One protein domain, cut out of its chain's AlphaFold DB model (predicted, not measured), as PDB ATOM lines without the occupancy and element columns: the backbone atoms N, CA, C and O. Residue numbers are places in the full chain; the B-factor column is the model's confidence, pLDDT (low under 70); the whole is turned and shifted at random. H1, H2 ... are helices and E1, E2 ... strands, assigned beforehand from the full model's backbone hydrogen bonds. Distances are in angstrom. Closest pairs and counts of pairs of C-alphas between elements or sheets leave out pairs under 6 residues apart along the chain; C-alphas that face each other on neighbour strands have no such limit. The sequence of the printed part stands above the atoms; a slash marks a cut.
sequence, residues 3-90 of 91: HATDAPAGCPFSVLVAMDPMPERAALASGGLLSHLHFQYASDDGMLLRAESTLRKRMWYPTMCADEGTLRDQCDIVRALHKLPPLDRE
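What this domain is: This is residues 3 to 90 of the 91 residues of an uncharacterized protein of Bifidobacterium bifidum LMG 13195 (UniProt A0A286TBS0). A narrow, staggered sheet of three strands forms a loose, elongated body, with E2 in the middle; H1 and H3 lie toward the end where E2 begins, and the small helix H2 packs on the sheet where E2 ends. The unnamed stretch 3 to 14 loops out at this second end. The printed part has 88 residues, under half of them in named elements, in the order E1 H1 E2 H2 E3 H3; the sheet order is E1 E2 E3, all antiparallel. The class is mixed, helices and strands; the whole is loose, with a radius of gyration of the C-alphas of 15.7 A and spans of 47 by 25 by 18 A.

How they stand to each other: E1, residues 15 to 19, is antiparallel to E2, residues 36 to 42, with N 17 and O 40 2.9 A apart, within hydrogen-bond range. H1, residues 25 to 30, is not on the sheet. H2, residues 45 to 48, is on the sheet at a height of 7.2 A; its closest C-alphas to E1 are those of Asp 45 and Val 15, 6.1 A. E3, residues 63 to 65, is antiparallel to E2, with N 37 and O 64 2.8 A apart, within hydrogen-bond range. H3, residues 71 to 81, only grazes the sheet with residues 73 to 78; the closest C-alphas of E3 and H3 are those of Cys 65 and Gln 74, 6.6 A. Pairs of O i to N i+4 within range number 0 of 2 in H1, beside 2 of 3 for O i to N i+3, and 6 of 7 in H3; H2 is too short for one.

Where its parts are: E1 begins at C-alpha 15, (135.599, 90.376, 138.383), and is 13.4 A long. H1 measures 10.1 A, E2 19.7 A, H2 5.2 A and E3 6.5 A. H3, 15.8 A, ends at C-alpha 81, (113.987, 88.819, 148.481).

The domain as a whole: The C-alphas of Ala 9 and Arg 89, the two farthest apart, are 49.3 A apart. The printed part has no cut; the link H2 to E3 is long, 14 residues. Residues 89 to 90 have pLDDT under 70.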
ATOM      1  N   HIS A   3     138.794  91.125 142.279       95.31
ATOM      2  CA  HIS A   3     139.422  90.779 141.004       95.31
ATOM      3  C   HIS A   3     140.201  89.477 141.172       95.31
ATOM      4  O   HIS A   3     140.947  89.321 142.141       95.31
ATOM      5  N   ALA A   4     140.023  88.546 140.241       96.12
ATOM      6  CA  ALA A   4     140.795  87.317 140.204       96.12
ATOM      7  C   ALA A   4     142.232  87.618 139.756       96.12
ATOM      8  O   ALA A   4     142.448  88.293 138.752       96.12
ATOM      9  N   THR A   5     143.217  87.104 140.489       95.56
ATOM     10  CA  THR A   5     144.640  87.366 140.220       95.56
ATOM     11  C   THR A   5     145.256  86.438 139.174       95.56
ATOM     12  O   THR A   5     146.310  86.759 138.643       95.56
ATOM     13  N   ASP A   6     144.619  85.300 138.885       95.06
ATOM     14  CA  ASP A   6     145.129  84.255 137.978       95.06
ATOM     15  C   ASP A   6     144.037  83.765 137.006       95.06
ATOM     16  O   ASP A   6     143.899  82.584 136.696       95.06
ATOM     17  N   ALA A   7     143.165  84.681 136.579       94.50
ATOM     18  CA  ALA A   7     142.129  84.363 135.607       94.50
ATOM     19  C   ALA A   7     142.691  84.434 134.176       94.50
ATOM     20  O   ALA A   7     143.362  85.412 133.830       94.50
ATOM     21  N   PRO A   8     142.387  83.455 133.305       95.25
ATOM     22  CA  PRO A   8     142.759  83.548 131.901       95.25
ATOM     23  C   PRO A   8     142.062  84.741 131.231       95.25
ATOM     24  O   PRO A   8     140.985  85.178 131.652       95.25
ATOM     25  N   ALA A   9     142.658  85.258 130.154       91.81
ATOM     26  CA  ALA A   9     142.093  86.377 129.404       91.81
ATOM     27  C   ALA A   9     140.653  86.074 128.950       91.81
ATOM     28  O   ALA A   9     140.382  85.030 128.354       91.81
ATOM     29  N   GLY A  10     139.725  86.989 129.246       90.88
ATOM     30  CA  GLY A  10     138.305  86.832 128.920       90.88
ATOM     31  C   GLY A  10     137.520  85.885 129.837       90.88
ATOM     32  O   GLY A  10     136.356  85.614 129.549       90.88
ATOM     33  N   CYS A  11     138.105  85.390 130.936       96.25
ATOM     34  CA  CYS A  11     137.381  84.582 131.915       96.25
ATOM     35  C   CYS A  11     136.137  85.332 132.424       96.25
ATOM     36  O   CYS A  11     136.265  86.467 132.878       96.25
ATOM     37  N   PRO A  12     134.936  84.730 132.422       94.38
ATOM     38  CA  PRO A  12     133.738  85.407 132.909       94.38
ATOM     39  C   PRO A  12     133.793  85.710 134.412       94.38
ATOM     40  O   PRO A  12     133.045  86.559 134.870       94.38
ATOM     41  N   PHE A  13     134.676  85.062 135.175       94.31
ATOM     42  CA  PHE A  13     134.813  85.240 136.624       94.31
ATOM     43  C   PHE A  13     135.988  86.146 137.024       94.31
ATOM     44  O   PHE A  13     136.403  86.129 138.181       94.31
ATOM     45  N   SER A  14     136.547  86.926 136.092       96.88
ATOM     46  CA  SER A  14     137.678  87.817 136.391       96.88
ATOM     47  C   SER A  14     137.341  88.900 137.415       96.88
ATOM     48  O   SER A  14     138.217  89.321 138.168       96.88
ATOM     49  N   VAL A  15     136.087  89.352 137.457       95.94
ATOM     50  CA  VAL A  15     135.599  90.376 138.383       95.94
ATOM     51  C   VAL A  15     134.334  89.881 139.067       95.94
ATOM     52  O   VAL A  15     133.446  89.339 138.411       95.94
ATOM     53  N   LEU A  16     134.229  90.108 140.379       94.88
ATOM     54  CA  LEU A  16     133.041  89.822 141.181       94.88
ATOM     55  C   LEU A  16     132.671  91.028 142.050       94.88
ATOM     56  O   LEU A  16     133.508  91.630 142.727       94.88
ATOM     57  N   VAL A  17     131.386  91.369 142.085       93.19
ATOM     58  CA  VAL A  17     130.824  92.341 143.030       93.19
ATOM     59  C   VAL A  17     129.834  91.634 143.944       93.19
ATOM     60  O   VAL A  17     128.907  90.993 143.461       93.19
ATOM     61  N   ALA A  18     130.050  91.740 145.254       91.38
ATOM     62  CA  ALA A  18     129.096  91.318 146.273       91.38
ATOM     63  C   ALA A  18     128.172  92.493 146.623       91.38
ATOM     64  O   ALA A  18     128.603  93.648 146.560       91.38
ATOM     65  N   MET A  19     126.915  92.206 146.949       88.38
ATOM     66  CA  MET A  19     125.885  93.217 147.187       88.38
ATOM     67  C   MET A  19     125.146  92.938 148.488       88.38
ATOM     68  O   MET A  19     124.795  91.796 148.769       88.38
ATOM     69  N   ASP A  20     124.858  94.002 149.228       84.44
ATOM     70  CA  ASP A  20     124.010  93.937 150.410       84.44
ATOM     71  C   ASP A  20     122.524  93.754 150.052       84.44
ATOM     72  O   ASP A  20     122.075  94.231 148.999       84.44
ATOM     73  N   PRO A  21     121.732  93.142 150.953       83.62
ATOM     74  CA  PRO A  21     122.138  92.611 152.262       83.62
ATOM     75  C   PRO A  21     122.783  91.218 152.174       83.62
ATOM     76  O   PRO A  21     122.366  90.389 151.379       83.62
ATOM     77  N   MET A  22     123.757  90.936 153.041       86.31
ATOM     78  CA  MET A  22     124.325  89.593 153.227       86.31
ATOM     79  C   MET A  22     124.248  89.232 154.714       86.31
ATOM     80  O   MET A  22     125.076  89.709 155.492       86.31
ATOM     81  N   PRO A  23     123.244  88.451 155.153       85.12
ATOM     82  CA  PRO A  23     123.121  88.078 156.555       85.12
ATOM     83  C   PRO A  23     124.354  87.319 157.049       85.12
ATOM     84  O   PRO A  23     124.867  86.425 156.369       85.12
ATOM     85  N   GLU A  24     124.810  87.647 158.255       87.12
ATOM     86  CA  GLU A  24     125.870  86.892 158.917       87.12
ATOM     87  C   GLU A  24     125.398  85.481 159.273       87.12
ATOM     88  O   GLU A  24     124.221  85.251 159.552       87.12
ATOM     89  N   ARG A  25     126.333  84.532 159.363       85.50
ATOM     90  CA  ARG A  25     126.028  83.148 159.763       85.50
ATOM     91  C   ARG A  25     125.312  83.046 161.112       85.50
ATOM     92  O   ARG A  25     124.442  82.200 161.278       85.50
ATOM     93  N   ALA A  26     125.631  83.931 162.056       88.56
ATOM     94  CA  ALA A  26     124.997  83.949 163.372       88.56
ATOM     95  C   ALA A  26     123.507  84.343 163.332       88.56
ATOM     96  O   ALA A  26     122.773  83.994 164.256       88.56
ATOM     97  N   ALA A  27     123.039  85.019 162.272       86.81
ATOM     98  CA  ALA A  27     121.653  85.481 162.167       86.81
ATOM     99  C   ALA A  27     120.648  84.322 162.223       86.81
ATOM    100  O   ALA A  27     119.583  84.462 162.832       86.81
ATOM    101  N   LEU A  28     121.013  83.162 161.665       85.12
ATOM    102  CA  LEU A  28     120.172  81.967 161.667       85.12
ATOM    103  C   LEU A  28     119.848  81.493 163.092       85.12
ATOM    104  O   LEU A  28     118.703  81.163 163.391       85.12
ATOM    105  N   ALA A  29     120.823  81.536 164.008       85.62
ATOM    106  CA  ALA A  29     120.633  81.104 165.395       85.62
ATOM    107  C   ALA A  29     119.619  81.973 166.167       85.62
ATOM    108  O   ALA A  29     119.045  81.523 167.157       85.62
ATOM    109  N   SER A  30     119.375  83.203 165.706       87.88
ATOM    110  CA  SER A  30     118.370  84.123 166.252       87.88
ATOM    111  C   SER A  30     117.041  84.128 165.482       87.88
ATOM    112  O   SER A  30     116.234  85.036 165.670       87.88
ATOM    113  N   GLY A  31     116.803  83.145 164.605       83.56
ATOM    114  CA  GLY A  31     115.600  83.074 163.764       83.56
ATOM    115  C   GLY A  31     115.629  83.990 162.534       83.56
ATOM    116  O   GLY A  31     114.586  84.271 161.949       83.56
ATOM    117  N   GLY A  32     116.808  84.489 162.157       86.38
ATOM    118  CA  GLY A  32     117.030  85.208 160.906       86.38
ATOM    119  C   GLY A  32     117.188  84.269 159.708       86.38
ATOM    120  O   GLY A  32     117.164  83.047 159.841       86.38
ATOM    121  N   LEU A  33     117.373  84.851 158.522       87.94
ATOM    122  CA  LEU A  33     117.626  84.082 157.304       87.94
ATOM    123  C   LEU A  33     118.997  83.404 157.349       87.94
ATOM    124  O   LEU A  33     119.949  83.918 157.941       87.94
ATOM    125  N   LEU A  34     119.091  82.286 156.636       91.25
ATOM    126  CA  LEU A  34     120.351  81.631 156.329       91.25
ATOM    127  C   LEU A  34     121.332  82.625 155.679       91.25
ATOM    128  O   LEU A  34     120.931  83.460 154.864       91.25
ATOM    129  N   SER A  35     122.616  82.547 156.040       90.50
ATOM    130  CA  SER A  35     123.650  83.388 155.429       90.50
ATOM    131  C   SER A  35     123.728  83.127 153.927       90.50
ATOM    132  O   SER A  35     123.670  81.982 153.479       90.50
ATOM    133  N   HIS A  36     123.827  84.187 153.135       91.31
ATOM    134  CA  HIS A  36     123.864  84.086 151.682       91.31
ATOM    135  C   HIS A  36     124.642  85.242 151.057       91.31
ATOM    136  O   HIS A  36     124.772  86.321 151.633       91.31
ATOM    137  N   LEU A  37     125.154  84.990 149.856       90.00
ATOM    138  CA  LEU A  37     125.912  85.927 149.039       90.00
ATOM    139  C   LEU A  37     125.093  86.293 147.802       90.00
ATOM    140  O   LEU A  37     124.822  85.429 146.965       90.00
ATOM    141  N   HIS A  38     124.767  87.574 147.648       90.50
ATOM    142  CA  HIS A  38     124.316  88.130 146.377       90.50
ATOM    143  C   HIS A  38     125.523  88.654 145.612       90.50
ATOM    144  O   HIS A  38     126.294  89.459 146.143       90.50
ATOM    145  N   PHE A  39     125.694  88.236 144.360       92.75
ATOM    146  CA  PHE A  39     126.846  88.670 143.576       92.75
ATOM    147  C   PHE A  39     126.544  88.809 142.087       92.75
ATOM    148  O   PHE A  39     125.615  88.205 141.569       92.75
ATOM    149  N   GLN A  40     127.340  89.615 141.389       94.31
ATOM    150  CA  GLN A  40     127.453  89.580 139.930       94.31
ATOM    151  C   GLN A  40     128.912  89.359 139.562       94.31
ATOM    152  O   GLN A  40     129.808  89.772 140.298       94.31
ATOM    153  N   TYR A  41     129.142  88.720 138.423       94.88
ATOM    154  CA  TYR A  41     130.477  88.459 137.909       94.88
ATOM    155  C   TYR A  41     130.549  88.774 136.418       94.88
ATOM    156  O   TYR A  41     129.547  88.669 135.704       94.88
ATOM    157  N   ALA A  42     131.720  89.202 135.966       95.38
ATOM    158  CA  ALA A  42     132.010  89.430 134.559       95.38
ATOM    159  C   ALA A  42     133.517  89.352 134.301       95.38
ATOM    160  O   ALA A  42     134.334  89.349 135.223       95.38
ATOM    161  N   SER A  43     133.887  89.339 133.023       96.50
ATOM    162  CA  SER A  43     135.288  89.403 132.610       96.50
ATOM    163  C   SER A  43     135.936  90.771 132.826       96.50
ATOM    164  O   SER A  43     137.157  90.867 132.771       96.50
ATOM    165  N   ASP A  44     135.130  91.812 133.044       93.81
ATOM    166  CA  ASP A  44     135.543  93.212 133.137       93.81
ATOM    167  C   ASP A  44     134.597  93.987 134.072       93.81
ATOM    168  O   ASP A  44     133.393  93.713 134.124       93.81
ATOM    169  N   ASP A  45     135.122  94.950 134.824       92.94
ATOM    170  CA  ASP A  45     134.349  95.732 135.794       92.94
ATOM    171  C   ASP A  45     133.370  96.698 135.112       92.94
ATOM    172  O   ASP A  45     132.240  96.866 135.582       92.94
ATOM    173  N   GLY A  46     133.738  97.238 133.950       93.19
ATOM    174  CA  GLY A  46     132.897  98.065 133.094       93.19
ATOM    175  C   GLY A  46     131.647  97.347 132.582       93.19
ATOM    176  O   GLY A  46     130.670  98.014 132.229       93.19
ATOM    177  N   MET A  47     131.611  96.009 132.600       92.81
ATOM    178  CA  MET A  47     130.401  95.222 132.323       92.81
ATOM    179  C   MET A  47     129.439  95.148 133.516       92.81
ATOM    180  O   MET A  47     128.232  94.981 133.321       92.81
ATOM    181  N   LEU A  48     129.946  95.295 134.741       93.31
ATOM    182  CA  LEU A  48     129.157  95.252 135.974       93.31
ATOM    183  C   LEU A  48     128.719  96.646 136.421       93.31
ATOM    184  O   LEU A  48     127.584  96.818 136.876       93.31
ATOM    185  N   LEU A  49     129.590  97.643 136.267       92.31
ATOM    186  CA  LEU A  49     129.421  98.987 136.807       92.31
ATOM    187  C   LEU A  49     129.297 100.055 135.714       92.31
ATOM    188  O   LEU A  49     129.836  99.949 134.611       92.31
ATOM    189  N   ARG A  50     128.545 101.106 136.034       91.44
ATOM    190  CA  ARG A  50     128.571 102.395 135.332       91.44
ATOM    191  C   ARG A  50     129.746 103.235 135.841       91.44
ATOM    192  O   ARG A  50     130.345 102.896 136.858       91.44
ATOM    193  N   ALA A  51     130.036 104.344 135.162       85.12
ATOM    194  CA  ALA A  51     131.126 105.252 135.529       85.12
ATOM    195  C   ALA A  51     131.006 105.780 136.975       85.12
ATOM    196  O   ALA A  51     132.011 106.058 137.617       85.12
ATOM    197  N   GLU A  52     129.789 105.850 137.516       83.75
ATOM    198  CA  GLU A  52     129.493 106.292 138.883       83.75
ATOM    199  C   GLU A  52     129.525 105.143 139.912       83.75
ATOM    200  O   GLU A  52     128.914 105.244 140.975       83.75
ATOM    201  N   SER A  53     130.158 104.011 139.585       83.50
ATOM    202  CA  SER A  53     130.228 102.803 140.427       83.50
ATOM    203  C   SER A  53     128.863 102.207 140.798       83.50
ATOM    204  O   SER A  53     128.724 101.484 141.784       83.50
ATOM    205  N   THR A  54     127.835 102.481 139.995       89.38
ATOM    206  CA  THR A  54     126.499 101.899 140.165       89.38
ATOM    207  C   THR A  54     126.335 100.652 139.304       89.38
ATOM    208  O   THR A  54     126.818 100.595 138.174       89.38
ATOM    209  N   LEU A  55     125.623  99.644 139.813       90.69
ATOM    210  CA  LEU A  55     125.375  98.407 139.068       90.69
ATOM    211  C   LEU A  55     124.602  98.678 137.773       90.69
ATOM    212  O   LEU A  55     123.550  99.325 137.778       90.69
ATOM    213  N   ARG A  56     125.067  98.106 136.658       91.38
ATOM    214  CA  ARG A  56     124.357  98.167 135.373       91.38
ATOM    215  C   ARG A  56     123.040  97.402 135.407       91.38
ATOM    216  O   ARG A  56     122.046  97.900 134.882       91.38
ATOM    217  N   LYS A  57     123.028  96.220 136.035       87.38
ATOM    218  CA  LYS A  57     121.858  95.334 136.152       87.38
ATOM    219  C   LYS A  57     121.500  95.094 137.619       87.38
ATOM    220  O   LYS A  57     121.796  94.052 138.184       87.38
ATOM    221  N   ARG A  58     120.842  96.066 138.252       77.12
ATOM    222  CA  ARG A  58     120.568  96.040 139.703       77.12
ATOM    223  C   ARG A  58     119.672  94.882 140.175       77.12
ATOM    224  O   ARG A  58     119.788  94.463 141.315       77.12
ATOM    225  N   MET A  59     118.792  94.377 139.311       74.06
ATOM    226  CA  MET A  59     117.789  93.357 139.664       74.06
ATOM    227  C   MET A  59     118.195  91.925 139.298       74.06
ATOM    228  O   MET A  59     117.392  91.013 139.463       74.06
ATOM    229  N   TRP A  60     119.398  91.719 138.758       71.38
ATOM    230  CA  TRP A  60     119.837  90.396 138.324       71.38
ATOM    231  C   TRP A  60     121.131  90.017 139.026       71.38
ATOM    232  O   TRP A  60     122.195  90.537 138.699       71.38
ATOM    233  N   TYR A  61     121.021  89.126 140.004       81.19
ATOM    234  CA  TYR A  61     122.162  88.587 140.721       81.19
ATOM    235  C   TYR A  61     121.895  87.145 141.152       81.19
ATOM    236  O   TYR A  61     120.856  86.857 141.752       81.19
ATOM    237  N   PRO A  62     122.823  86.222 140.860       85.25
ATOM    238  CA  PRO A  62     122.898  84.957 141.563       85.25
ATOM    239  C   PRO A  62     122.912  85.156 143.081       85.25
ATOM    240  O   PRO A  62     123.531  86.088 143.602       85.25
ATOM    241  N   THR A  63     122.231  84.251 143.778       86.94
ATOM    242  CA  THR A  63     122.279  84.142 145.235       86.94
ATOM    243  C   THR A  63     122.793  82.758 145.583       86.94
ATOM    244  O   THR A  63     122.231  81.766 145.122       86.94
ATOM    245  N   MET A  64     123.865  82.692 146.364       89.12
ATOM    246  CA  MET A  64     124.398  81.437 146.888       89.12
ATOM    247  C   MET A  64     124.167  81.402 148.391       89.12
ATOM    248  O   MET A  64     124.582  82.319 149.097       89.12
ATOM    249  N   CYS A  65     123.486  80.365 148.864       89.25
ATOM    250  CA  CYS A  65     123.237  80.168 150.284       89.25
ATOM    251  C   CYS A  65     124.419  79.444 150.923       89.25
ATOM    252  O   CYS A  65     125.157  78.727 150.243       89.25
ATOM    253  N   ALA A  66     124.590  79.631 152.224       87.75
ATOM    254  CA  ALA A  66     125.469  78.775 152.990       87.75
ATOM    255  C   ALA A  66     124.933  77.326 152.994       87.75
ATOM    256  O   ALA A  66     123.754  77.091 152.729       87.75
ATOM    257  N   ASP A  67     125.825  76.361 153.208       86.06
ATOM    258  CA  ASP A  67     125.497  74.927 153.130       86.06
ATOM    259  C   ASP A  67     124.850  74.412 154.429       86.06
ATOM    260  O   ASP A  67     124.322  73.307 154.502       86.06
ATOM    261  N   GLU A  68     124.857  75.226 155.484       84.94
ATOM    262  CA  GLU A  68     124.055  74.982 156.671       84.94
ATOM    263  C   GLU A  68     122.554  75.239 156.409       84.94
ATOM    264  O   GLU A  68     122.177  76.180 155.724       84.94
ATOM    265  N   GLY A  69     121.670  74.407 156.965       83.56
ATOM    266  CA  GLY A  69     120.215  74.586 156.863       83.56
ATOM    267  C   GLY A  69     119.512  73.609 155.920       83.56
ATOM    268  O   GLY A  69     120.070  72.627 155.438       83.56
ATOM    269  N   THR A  70     118.221  73.843 155.722       89.25
ATOM    270  CA  THR A  70     117.310  72.993 154.954       89.25
ATOM    271  C   THR A  70     116.976  73.621 153.600       89.25
ATOM    272  O   THR A  70     117.146  74.821 153.387       89.25
ATOM    273  N   LEU A  71     116.404  72.835 152.679       88.44
ATOM    274  CA  LEU A  71     115.842  73.380 151.432       88.44
ATOM    275  C   LEU A  71     114.793  74.470 151.712       88.44
ATOM    276  O   LEU A  71     114.654  75.415 150.938       88.44
ATOM    277  N   ARG A  72     114.075  74.364 152.835       88.62
ATOM    278  CA  ARG A  72     113.105  75.374 153.241       88.62
ATOM    279  C   ARG A  72     113.777  76.705 153.586       88.62
ATOM    280  O   ARG A  72     113.327  77.733 153.090       88.62
ATOM    281  N   ASP A  73     114.877  76.681 154.334       88.38
ATOM    282  CA  ASP A  73     115.638  77.893 154.670       88.38
ATOM    283  C   ASP A  73     116.151  78.601 153.403       88.38
ATOM    284  O   ASP A  73     116.095  79.827 153.290       88.38
ATOM    285  N   GLN A  74     116.572  77.826 152.397       89.00
ATOM    286  CA  GLN A  74     116.957  78.351 151.082       89.00
ATOM    287  C   GLN A  74     115.768  78.989 150.343       89.00
ATOM    288  O   GLN A  74     115.901  80.068 149.759       89.00
ATOM    289  N   CYS A  75     114.588  78.360 150.376       88.62
ATOM    290  CA  CYS A  75     113.373  78.935 149.797       88.62
ATOM    291  C   CYS A  75     112.968  80.243 150.488       88.62
ATOM    292  O   CYS A  75     112.563  81.190 149.808       88.62
ATOM    293  N   ASP A  76     113.092  80.320 151.812       87.75
ATOM    294  CA  ASP A  76     112.706  81.505 152.578       87.75
ATOM    295  C   ASP A  76     113.580  82.726 152.242       87.75
ATOM    296  O   ASP A  76     113.068  83.847 152.235       87.75
ATOM    297  N   ILE A  77     114.838  82.533 151.818       87.06
ATOM    298  CA  ILE A  77     115.672  83.612 151.252       87.06
ATOM    299  C   ILE A  77     115.042  84.187 149.979       87.06
ATOM    300  O   ILE A  77     114.852  85.401 149.873       87.06
ATOM    301  N   VAL A  78     114.692  83.332 149.010       84.69
ATOM    302  CA  VAL A  78     114.084  83.765 147.738       84.69
ATOM    303  C   VAL A  78     112.764  84.487 148.009       84.69
ATOM    304  O   VAL A  78     112.495  85.547 147.442       84.69
ATOM    305  N   ARG A  79     111.951  83.959 148.927       88.00
ATOM    306  CA  ARG A  79     110.678  84.578 149.315       88.00
ATOM    307  C   ARG A  79     110.885  85.941 149.966       88.00
ATOM    308  O   ARG A  79     110.233  86.895 149.548       88.00
ATOM    309  N   ALA A  80     111.816  86.065 150.910       84.94
ATOM    310  CA  ALA A  80     112.150  87.342 151.536       84.94
ATOM    311  C   ALA A  80     112.629  88.376 150.503       84.94
ATOM    312  O   ALA A  80     112.156  89.515 150.509       84.94
ATOM    313  N   LEU A  81     113.486  87.965 149.562       80.69
ATOM    314  CA  LEU A  81     113.987  88.819 148.481       80.69
ATOM    315  C   LEU A  81     112.860  89.365 147.596       80.69
ATOM    316  O   LEU A  81     112.853  90.540 147.223       80.69
ATOM    317  N   HIS A  82     111.875  88.518 147.301       83.94
ATOM    318  CA  HIS A  82     110.707  88.870 146.498       83.94
ATOM    319  C   HIS A  82     109.524  89.402 147.322       83.94
ATOM    320  O   HIS A  82     108.454  89.630 146.760       83.94
ATOM    321  N   LYS A  83     109.710  89.649 148.627       87.00
ATOM    322  CA  LYS A  83     108.668  90.124 149.557       87.00
ATOM    323  C   LYS A  83     107.410  89.241 149.567       87.00
ATOM    324  O   LYS A  83     106.293  89.741 149.691       87.00
ATOM    325  N   LEU A  84     107.596  87.934 149.424       87.12
ATOM    326  CA  LEU A  84     106.540  86.927 149.507       87.12
ATOM    327  C   LEU A  84     106.306  86.521 150.974       87.12
ATOM    328  O   LEU A  84     107.245  86.560 151.772       87.12
ATOM    329  N   PRO A  85     105.076  86.124 151.360       85.44
ATOM    330  CA  PRO A  85     104.796  85.673 152.726       85.44
ATOM    331  C   PRO A  85     105.603  84.406 153.065       85.44
ATOM    332  O   PRO A  85     105.938  83.670 152.153       85.44
ATOM    333  N   PRO A  86     105.916  84.078 154.325       75.75
ATOM    334  CA  PRO A  86     106.442  82.755 154.686       75.75
ATOM    335  C   PRO A  86     105.450  81.647 154.301       75.75
ATOM    336  O   PRO A  86     104.244  81.853 154.449       75.75
ATOM    337  N   LEU A  87     105.920  80.482 153.838       72.25
ATOM    338  CA  LEU A  87     105.009  79.405 153.396       72.25
ATOM    339  C   LEU A  87     104.091  78.906 154.530       72.25
ATOM    340  O   LEU A  87     102.985  78.454 154.263       72.25
ATOM    341  N   ASP A  88     104.485  79.042 155.799       72.69
ATOM    342  CA  ASP A  88     103.668  78.575 156.936       72.69
ATOM    343  C   ASP A  88     102.446  79.476 157.201       72.69
ATOM    344  O   ASP A  88     101.606  79.159 158.036       72.69
ATOM    345  N   ARG A  89     102.342  80.613 156.499       59.19
ATOM    346  CA  ARG A  89     101.184  81.524 156.533       59.19
ATOM    347  C   ARG A  89     100.233  81.332 155.345       59.19
ATOM    348  O   ARG A  89      99.304  82.122 155.203       59.19
ATOM    349  N   GLU A  90     100.490  80.344 154.489       57.62
ATOM    350  CA  GLU A  90      99.642  79.994 153.338       57.62
ATOM    351  C   GLU A  90      98.713  78.793 153.626       57.62
ATOM    352  O   GLU A  90      97.948  78.408 152.742       57.62
TER     353      GLU A  90